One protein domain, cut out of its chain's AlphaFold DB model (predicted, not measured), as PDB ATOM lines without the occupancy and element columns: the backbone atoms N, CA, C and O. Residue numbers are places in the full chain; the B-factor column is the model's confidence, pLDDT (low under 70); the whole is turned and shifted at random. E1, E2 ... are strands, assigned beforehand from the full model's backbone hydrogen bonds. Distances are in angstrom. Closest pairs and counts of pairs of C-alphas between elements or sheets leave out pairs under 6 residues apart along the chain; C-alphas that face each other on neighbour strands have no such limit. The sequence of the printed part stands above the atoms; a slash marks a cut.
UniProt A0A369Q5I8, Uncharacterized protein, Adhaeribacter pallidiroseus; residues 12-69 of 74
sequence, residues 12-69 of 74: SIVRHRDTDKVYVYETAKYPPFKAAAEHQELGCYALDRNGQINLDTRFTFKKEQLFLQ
ATOM      1  N   SER A  12     198.732 251.410 206.498       91.06
ATOM      2  CA  SER A  12     199.566 251.806 205.364       91.06
ATOM      3  C   SER A  12     199.638 250.682 204.339       91.06
ATOM      4  O   SER A  12     199.900 249.534 204.691       91.06
ATOM      5  N   ILE A  13     199.470 251.014 203.060       91.31
ATOM      6  CA  ILE A  13     199.680 250.059 201.968       91.31
ATOM      7  C   ILE A  13     201.182 249.954 201.700       91.31
ATOM      8  O   ILE A  13     201.855 250.956 201.446       91.31
ATOM      9  N   VAL A  14     201.704 248.736 201.731       92.69
ATOM     10  CA  VAL A  14     203.111 248.425 201.475       92.69
ATOM     11  C   VAL A  14     203.222 247.360 200.393       92.69
ATOM     12  O   VAL A  14     202.338 246.522 200.217       92.69
ATOM     13  N   ARG A  15     204.317 247.388 199.644       92.94
ATOM     14  CA  ARG A  15     204.642 246.372 198.644       92.94
ATOM     15  C   ARG A  15     205.930 245.678 199.012       92.94
ATOM     16  O   ARG A  15     206.846 246.316 199.530       92.94
ATOM     17  N   HIS A  16     205.993 244.389 198.718       93.94
ATOM     18  CA  HIS A  16     207.256 243.672 198.771       93.94
ATOM     19  C   HIS A  16     208.157 244.145 197.630       93.94
ATOM     20  O   HIS A  16     207.679 244.414 196.532       93.94
ATOM     21  N   ARG A  17     209.461 244.261 197.879       92.50
ATOM     22  CA  ARG A  17     210.419 244.727 196.864       92.50
ATOM     23  C   ARG A  17     210.660 243.696 195.771       92.50
ATOM     24  O   ARG A  17     210.697 244.055 194.604       92.50
ATOM     25  N   ASP A  18     210.745 242.428 196.161       92.25
ATOM     26  CA  ASP A  18     211.079 241.335 195.238       92.25
ATOM     27  C   ASP A  18     209.857 240.616 194.640       92.25
ATOM     28  O   ASP A  18     210.010 239.634 193.920       92.25
ATOM     29  N   THR A  19     208.629 241.041 194.965       89.12
ATOM     30  CA  THR A  19     207.410 240.399 194.440       89.12
ATOM     31  C   THR A  19     206.334 241.432 194.136       89.12
ATOM     32  O   THR A  19     206.271 242.468 194.790       89.12
ATOM     33  N   ASP A  20     205.404 241.112 193.236       83.75
ATOM     34  CA  ASP A  20     204.257 241.981 192.920       83.75
ATOM     35  C   ASP A  20     203.159 241.993 194.001       83.75
ATOM     36  O   ASP A  20     202.068 242.532 193.796       83.75
ATOM     37  N   LYS A  21     203.415 241.388 195.169       88.31
ATOM     38  CA  LYS A  21     202.430 241.274 196.244       88.31
ATOM     39  C   LYS A  21     202.291 242.581 197.020       88.31
ATOM     40  O   LYS A  21     203.273 243.228 197.399       88.31
ATOM     41  N   VAL A  22     201.039 242.924 197.298       90.56
ATOM     42  CA  VAL A  22     200.640 244.090 198.086       90.56
ATOM     43  C   VAL A  22     200.146 243.617 199.447       90.56
ATOM     44  O   VAL A  22     199.397 242.644 199.550       90.56
ATOM     45  N   TYR A  23     200.556 244.331 200.485       93.06
ATOM     46  CA  TYR A  23     200.150 244.079 201.856       93.06
ATOM     47  C   TYR A  23     199.703 245.378 202.520       93.06
ATOM     48  O   TYR A  23     199.932 246.482 202.018       93.06
ATOM     49  N   VAL A  24     199.088 245.241 203.686       93.12
ATOM     50  CA  VAL A  24     198.770 246.356 204.572       93.12
ATOM     51  C   VAL A  24     199.476 246.181 205.909       93.12
ATOM     52  O   VAL A  24     199.527 245.085 206.463       93.12
ATOM     53  N   TYR A  25     200.034 247.272 206.417       92.88
ATOM     54  CA  TYR A  25     200.694 247.361 207.714       92.88
ATOM     55  C   TYR A  25     199.831 248.199 208.660       92.88
ATOM     56  O   TYR A  25     199.430 249.306 208.301       92.88
ATOM     57  N   GLU A  26     199.526 247.671 209.845       89.44
ATOM     58  CA  GLU A  26     198.613 248.290 210.816       89.44
ATOM     59  C   GLU A  26     199.290 249.465 211.543       89.44
ATOM     60  O   GLU A  26     200.048 249.286 212.491       89.44
ATOM     61  N   THR A  27     199.013 250.696 211.126       84.69
ATOM     62  CA  THR A  27     199.555 251.915 211.749       84.69
ATOM     63  C   THR A  27     198.735 252.416 212.934       84.69
ATOM     64  O   THR A  27     199.197 253.288 213.658       84.69
ATOM     65  N   ALA A  28     197.538 251.872 213.171       81.25
ATOM     66  CA  ALA A  28     196.757 252.207 214.365       81.25
ATOM     67  C   ALA A  28     197.451 251.770 215.670       81.25
ATOM     68  O   ALA A  28     197.314 252.427 216.698       81.25
ATOM     69  N   LYS A  29     198.186 250.649 215.631       79.81
ATOM     70  CA  LYS A  29     198.849 250.049 216.802       79.81
ATOM     71  C   LYS A  29     200.363 250.227 216.815       79.81
ATOM     72  O   LYS A  29     200.991 250.025 217.851       79.81
ATOM     73  N   TYR A  30     200.949 250.572 215.676       81.88
ATOM     74  CA  TYR A  30     202.391 250.645 215.501       81.88
ATOM     75  C   TYR A  30     202.793 251.974 214.854       81.88
ATOM     76  O   TYR A  30     201.986 252.577 214.146       81.88
ATOM     77  N   PRO A  31     204.042 252.442 215.050       83.88
ATOM     78  CA  PRO A  31     204.512 253.675 214.433       83.88
ATOM     79  C   PRO A  31     204.301 253.675 212.914       83.88
ATOM     80  O   PRO A  31     204.384 252.606 212.295       83.88
ATOM     81  N   PRO A  32     204.090 254.853 212.293       87.12
ATOM     82  CA  PRO A  32     203.968 254.965 210.844       87.12
ATOM     83  C   PRO A  32     205.114 254.247 210.128       87.12
ATOM     84  O   PRO A  32     206.263 254.347 210.559       87.12
ATOM     85  N   PHE A  33     204.835 253.591 208.997       87.19
ATOM     86  CA  PHE A  33     205.835 252.797 208.264       87.19
ATOM     87  C   PHE A  33     207.145 253.565 208.002       87.19
ATOM     88  O   PHE A  33     208.234 253.011 208.122       87.19
ATOM     89  N   LYS A  34     207.058 254.868 207.697       85.62
ATOM     90  CA  LYS A  34     208.232 255.730 207.466       85.62
ATOM     91  C   LYS A  34     209.153 255.851 208.690       85.62
ATOM     92  O   LYS A  34     210.354 256.007 208.505       85.62
ATOM     93  N   ALA A  35     208.597 255.776 209.897       86.50
ATOM     94  CA  ALA A  35     209.309 255.929 211.162       86.50
ATOM     95  C   ALA A  35     209.829 254.601 211.745       86.50
ATOM     96  O   ALA A  35     210.625 254.631 212.679       86.50
ATOM     97  N   ALA A  36     209.401 253.449 211.217       85.69
ATOM     98  CA  ALA A  36     209.926 252.150 211.637       85.69
ATOM     99  C   ALA A  36     211.426 252.019 211.301       85.69
ATOM    100  O   ALA A  36     211.893 252.588 210.310       85.69
ATOM    101  N   ALA A  37     212.191 251.266 212.090       87.12
ATOM    102  CA  ALA A  37     213.609 251.026 211.798       87.12
ATOM    103  C   ALA A  37     213.783 250.047 210.617       87.12
ATOM    104  O   ALA A  37     212.940 249.180 210.406       87.12
ATOM    105  N   GLU A  38     214.877 250.151 209.850       83.31
ATOM    106  CA  GLU A  38     215.115 249.310 208.652       83.31
ATOM    107  C   GLU A  38     215.135 247.802 208.949       83.31
ATOM    108  O   GLU A  38     214.622 246.997 208.171       83.31
ATOM    109  N   HIS A  39     215.642 247.417 210.122       86.38
ATOM    110  CA  HIS A  39     215.702 246.018 210.558       86.38
ATOM    111  C   HIS A  39     214.509 245.595 211.424       86.38
ATOM    112  O   HIS A  39     214.495 244.480 211.942       86.38
ATOM    113  N   GLN A  40     213.520 246.472 211.614       88.25
ATOM    114  CA  GLN A  40     212.338 246.153 212.402       88.25
ATOM    115  C   GLN A  40     211.464 245.141 211.661       88.25
ATOM    116  O   GLN A  40     211.204 245.284 210.463       88.25
ATOM    117  N   GLU A  41     210.981 244.145 212.397       91.50
ATOM    118  CA  GLU A  41     209.964 243.222 211.914       91.50
ATOM    119  C   GLU A  41     208.587 243.890 211.935       91.50
ATOM    120  O   GLU A  41     208.138 244.441 212.944       91.50
ATOM    121  N   LEU A  42     207.915 243.843 210.792       91.62
ATOM    122  CA  LEU A  42     206.620 244.442 210.537       91.62
ATOM    123  C   LEU A  42     205.616 243.333 210.255       91.62
ATOM    124  O   LEU A  42     205.802 242.510 209.358       91.62
ATOM    125  N   GLY A  43     204.532 243.330 211.028       92.19
ATOM    126  CA  GLY A  43     203.390 242.470 210.762       92.19
ATOM    127  C   GLY A  43     202.513 243.071 209.672       92.19
ATOM    128  O   GLY A  43     202.079 244.215 209.800       92.19
ATOM    129  N   CYS A  44     202.226 242.304 208.628       93.38
ATOM    130  CA  CYS A  44     201.419 242.747 207.500       93.38
ATOM    131  C   CYS A  44     200.336 241.725 207.146       93.38
ATOM    132  O   CYS A  44     200.524 240.521 207.308       93.38
ATOM    133  N   TYR A  45     199.218 242.208 206.613       93.06
ATOM    134  CA  TYR A  45     198.125 241.380 206.103       93.06
ATOM    135  C   TYR A  45     198.089 241.445 204.580       93.06
ATOM    136  O   TYR A  45     198.403 242.484 203.993       93.06
ATOM    137  N   ALA A  46     197.728 240.342 203.927       91.00
ATOM    138  CA  ALA A  46     197.603 240.327 202.473       91.00
ATOM    139  C   ALA A  46     196.403 241.166 202.025       91.00
ATOM    140  O   ALA A  46     195.327 241.102 202.625       91.00
ATOM    141  N   LEU A  47     196.597 241.926 200.948       87.06
ATOM    142  CA  LEU A  47     195.527 242.637 200.262       87.06
ATOM    143  C   LEU A  47     195.149 241.864 198.997       87.06
ATOM    144  O   LEU A  47     196.014 241.561 198.173       87.06
ATOM    145  N   ASP A  48     193.870 241.537 198.837       83.00
ATOM    146  CA  ASP A  48     193.389 240.849 197.642       83.00
ATOM    147  C   ASP A  48     193.195 241.806 196.446       83.00
ATOM    148  O   ASP A  48     193.303 243.032 196.548       83.00
ATOM    149  N   ARG A  49     192.871 241.239 195.276       78.62
ATOM    150  CA  ARG A  49     192.646 242.008 194.036       78.62
ATOM    151  C   ARG A  49     191.452 242.970 194.094       78.62
ATOM    152  O   ARG A  49     191.353 243.854 193.248       78.62
ATOM    153  N   ASN A  50     190.546 242.778 195.048       81.19
ATOM    154  CA  ASN A  50     189.367 243.608 195.265       81.19
ATOM    155  C   ASN A  50     189.611 244.683 196.339       81.19
ATOM    156  O   ASN A  50     188.698 245.446 196.651       81.19
ATOM    157  N   GLY A  51     190.817 244.749 196.913       78.19
ATOM    158  CA  GLY A  51     191.146 245.665 198.000       78.19
ATOM    159  C   GLY A  51     190.622 245.221 199.368       78.19
ATOM    160  O   GLY A  51     190.498 246.060 200.256       78.19
ATOM    161  N   GLN A  52     190.304 243.936 199.551       86.00
ATOM    162  CA  GLN A  52     189.932 243.368 200.846       86.00
ATOM    163  C   GLN A  52     191.169 242.865 201.587       86.00
ATOM    164  O   GLN A  52     192.055 242.228 201.010       86.00
ATOM    165  N   ILE A  53     191.225 243.160 202.884       88.50
ATOM    166  CA  ILE A  53     192.303 242.716 203.766       88.50
ATOM    167  C   ILE A  53     191.964 241.313 204.267       88.50
ATOM    168  O   ILE A  53     190.907 241.105 204.860       88.50
ATOM    169  N   ASN A  54     192.875 240.360 204.076       88.31
ATOM    170  CA  ASN A  54     192.774 239.048 204.706       88.31
ATOM    171  C   ASN A  54     193.375 239.109 206.119       88.31
ATOM    172  O   ASN A  54     194.596 239.092 206.277       88.31
ATOM    173  N   LEU A  55     192.513 239.193 207.135       87.25
ATOM    174  CA  LEU A  55     192.916 239.291 208.544       87.25
ATOM    175  C   LEU A  55     193.291 237.941 209.174       87.25
ATOM    176  O   LEU A  55     193.932 237.923 210.223       87.25
ATOM    177  N   ASP A  56     192.948 236.825 208.529       87.88
ATOM    178  CA  ASP A  56     193.225 235.480 209.045       87.88
ATOM    179  C   ASP A  56     194.696 235.087 208.863       87.88
ATOM    180  O   ASP A  56     195.204 234.196 209.543       87.88
ATOM    181  N   THR A  57     195.403 235.743 207.937       86.62
ATOM    182  CA  THR A  57     196.806 235.447 207.631       86.62
ATOM    183  C   THR A  57     197.690 236.667 207.853       86.62
ATOM    184  O   THR A  57     197.648 237.636 207.092       86.62
ATOM    185  N   ARG A  58     198.556 236.585 208.869       92.06
ATOM    186  CA  ARG A  58     199.578 237.594 209.161       92.06
ATOM    187  C   ARG A  58     200.945 237.137 208.659       92.06
ATOM    188  O   ARG A  58     201.401 236.044 208.979       92.06
ATOM    189  N   PHE A  59     201.607 238.009 207.913       93.00
ATOM    190  CA  PHE A  59     202.974 237.841 207.437       93.00
ATOM    191  C   PHE A  59     203.914 238.737 208.237       93.00
ATOM    192  O   PHE A  59     203.528 239.833 208.643       93.00
ATOM    193  N   THR A  60     205.151 238.290 208.425       93.88
ATOM    194  CA  THR A  60     206.204 239.092 209.049       93.88
ATOM    195  C   THR A  60     207.272 239.390 208.012       93.88
ATOM    196  O   THR A  60     207.783 238.477 207.367       93.88
ATOM    197  N   PHE A  61     207.611 240.666 207.863       93.44
ATOM    198  CA  PHE A  61     208.658 241.133 206.959       93.44
ATOM    199  C   PHE A  61     209.590 242.087 207.688       93.44
ATOM    200  O   PHE A  61     209.153 242.834 208.560       93.44
ATOM    201  N   LYS A  62     210.857 242.142 207.291       93.38
ATOM    202  CA  LYS A  62     211.717 243.267 207.666       93.38
ATOM    203  C   LYS A  62     211.335 244.494 206.844       93.38
ATOM    204  O   LYS A  62     210.989 244.362 205.668       93.38
ATOM    205  N   LYS A  63     211.434 245.695 207.422       91.31
ATOM    206  CA  LYS A  63     211.142 246.950 206.701       91.31
ATOM    207  C   LYS A  63     211.941 247.069 205.399       91.31
ATOM    208  O   LYS A  63     211.375 247.488 204.392       91.31
ATOM    209  N   GLU A  64     213.198 246.628 205.386       93.94
ATOM    210  CA  GLU A  64     214.049 246.614 204.186       93.94
ATOM    211  C   GLU A  64     213.460 245.808 203.014       93.94
ATOM    212  O   GLU A  64     213.743 246.123 201.865       93.94
ATOM    213  N   GLN A  65     212.583 244.829 203.266       94.12
ATOM    214  CA  GLN A  65     211.907 244.028 202.232       94.12
ATOM    215  C   GLN A  65     210.661 244.719 201.664       94.12
ATOM    216  O   GLN A  65     210.079 244.256 200.680       94.12
ATOM    217  N   LEU A  66     210.237 245.823 202.277       94.50
ATOM    218  CA  LEU A  66     209.002 246.525 201.968       94.50
ATOM    219  C   LEU A  66     209.275 247.962 201.509       94.50
ATOM    220  O   LEU A  66     210.284 248.588 201.843       94.50
ATOM    221  N   PHE A  67     208.329 248.521 200.764       93.38
ATOM    222  CA  PHE A  67     208.260 249.956 200.512       93.38
ATOM    223  C   PHE A  67     206.820 250.454 200.595       93.38
ATOM    224  O   PHE A  67     205.871 249.726 200.300       93.38
ATOM    225  N   LEU A  68     206.660 251.712 201.007       91.50
ATOM    226  CA  LEU A  68     205.354 252.354 201.087       91.50
ATOM    227  C   LEU A  68     204.803 252.570 199.675       91.50
ATOM    228  O   LEU A  68     205.461 253.204 198.849       91.50
ATOM    229  N   GLN A  69     203.589 252.092 199.413       89.19
ATOM    230  CA  GLN A  69     202.904 252.363 198.158       89.19
ATOM    231  C   GLN A  69     202.362 253.801 198.183       89.19
ATOM    232  O   GLN A  69     201.515 254.115 199.022       89.19
TER     233      GLN A  69
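What this domain is: This is residues 12 to 69 of the 74 residues of an uncharacterized protein of Adhaeribacter pallidiroseus (UniProt A0A369Q5I8). One strongly twisted sheet of five strands curls part of the way round, left open between its edges E4 and E5, with E4 sharply bent and a long loop, residues 27 to 40, at one end. The 58 printed residues hold E1 to E5, all strand, in the antiparallel order E4, E3, E2, E1, E5. The whole is compact, radius of gyration of the C-alphas 10.5 A, spanning 30 by 26 by 17 A.

Where its parts are: E1, residues 12 to 16, begins at C-alpha 12 (199.566, 251.806, 205.364). E2 is 22 to 26, E3 41 to 47, 18.6 A long, and E4 53 to 62, 19.8 A, bending by 104 degrees at residue 56. E5, 66 to 68, ends at C-alpha 68 (205.354, 252.354, 201.087).

How they stand to each other: E1 to E4 form a meander, each strand the antiparallel neighbour of the one before. N 14 and O 23 join E1 and E2 within hydrogen-bond range at 2.9 A, N 45 and O 24 E3 and E2 at 2.9 A, N 42 and O 61 E3 and E4 at 2.7 A, N 67 and O 15 E5 and E1 at 2.9 A. E4 and E5 meet only through their link.

The domain as a whole: The C-alphas of His 39 and Asn 50, the two farthest apart, are 30.5 A apart. The printed part has no cut; the link E2 to E3 is long. No printed residue is under 70 in pLDDT.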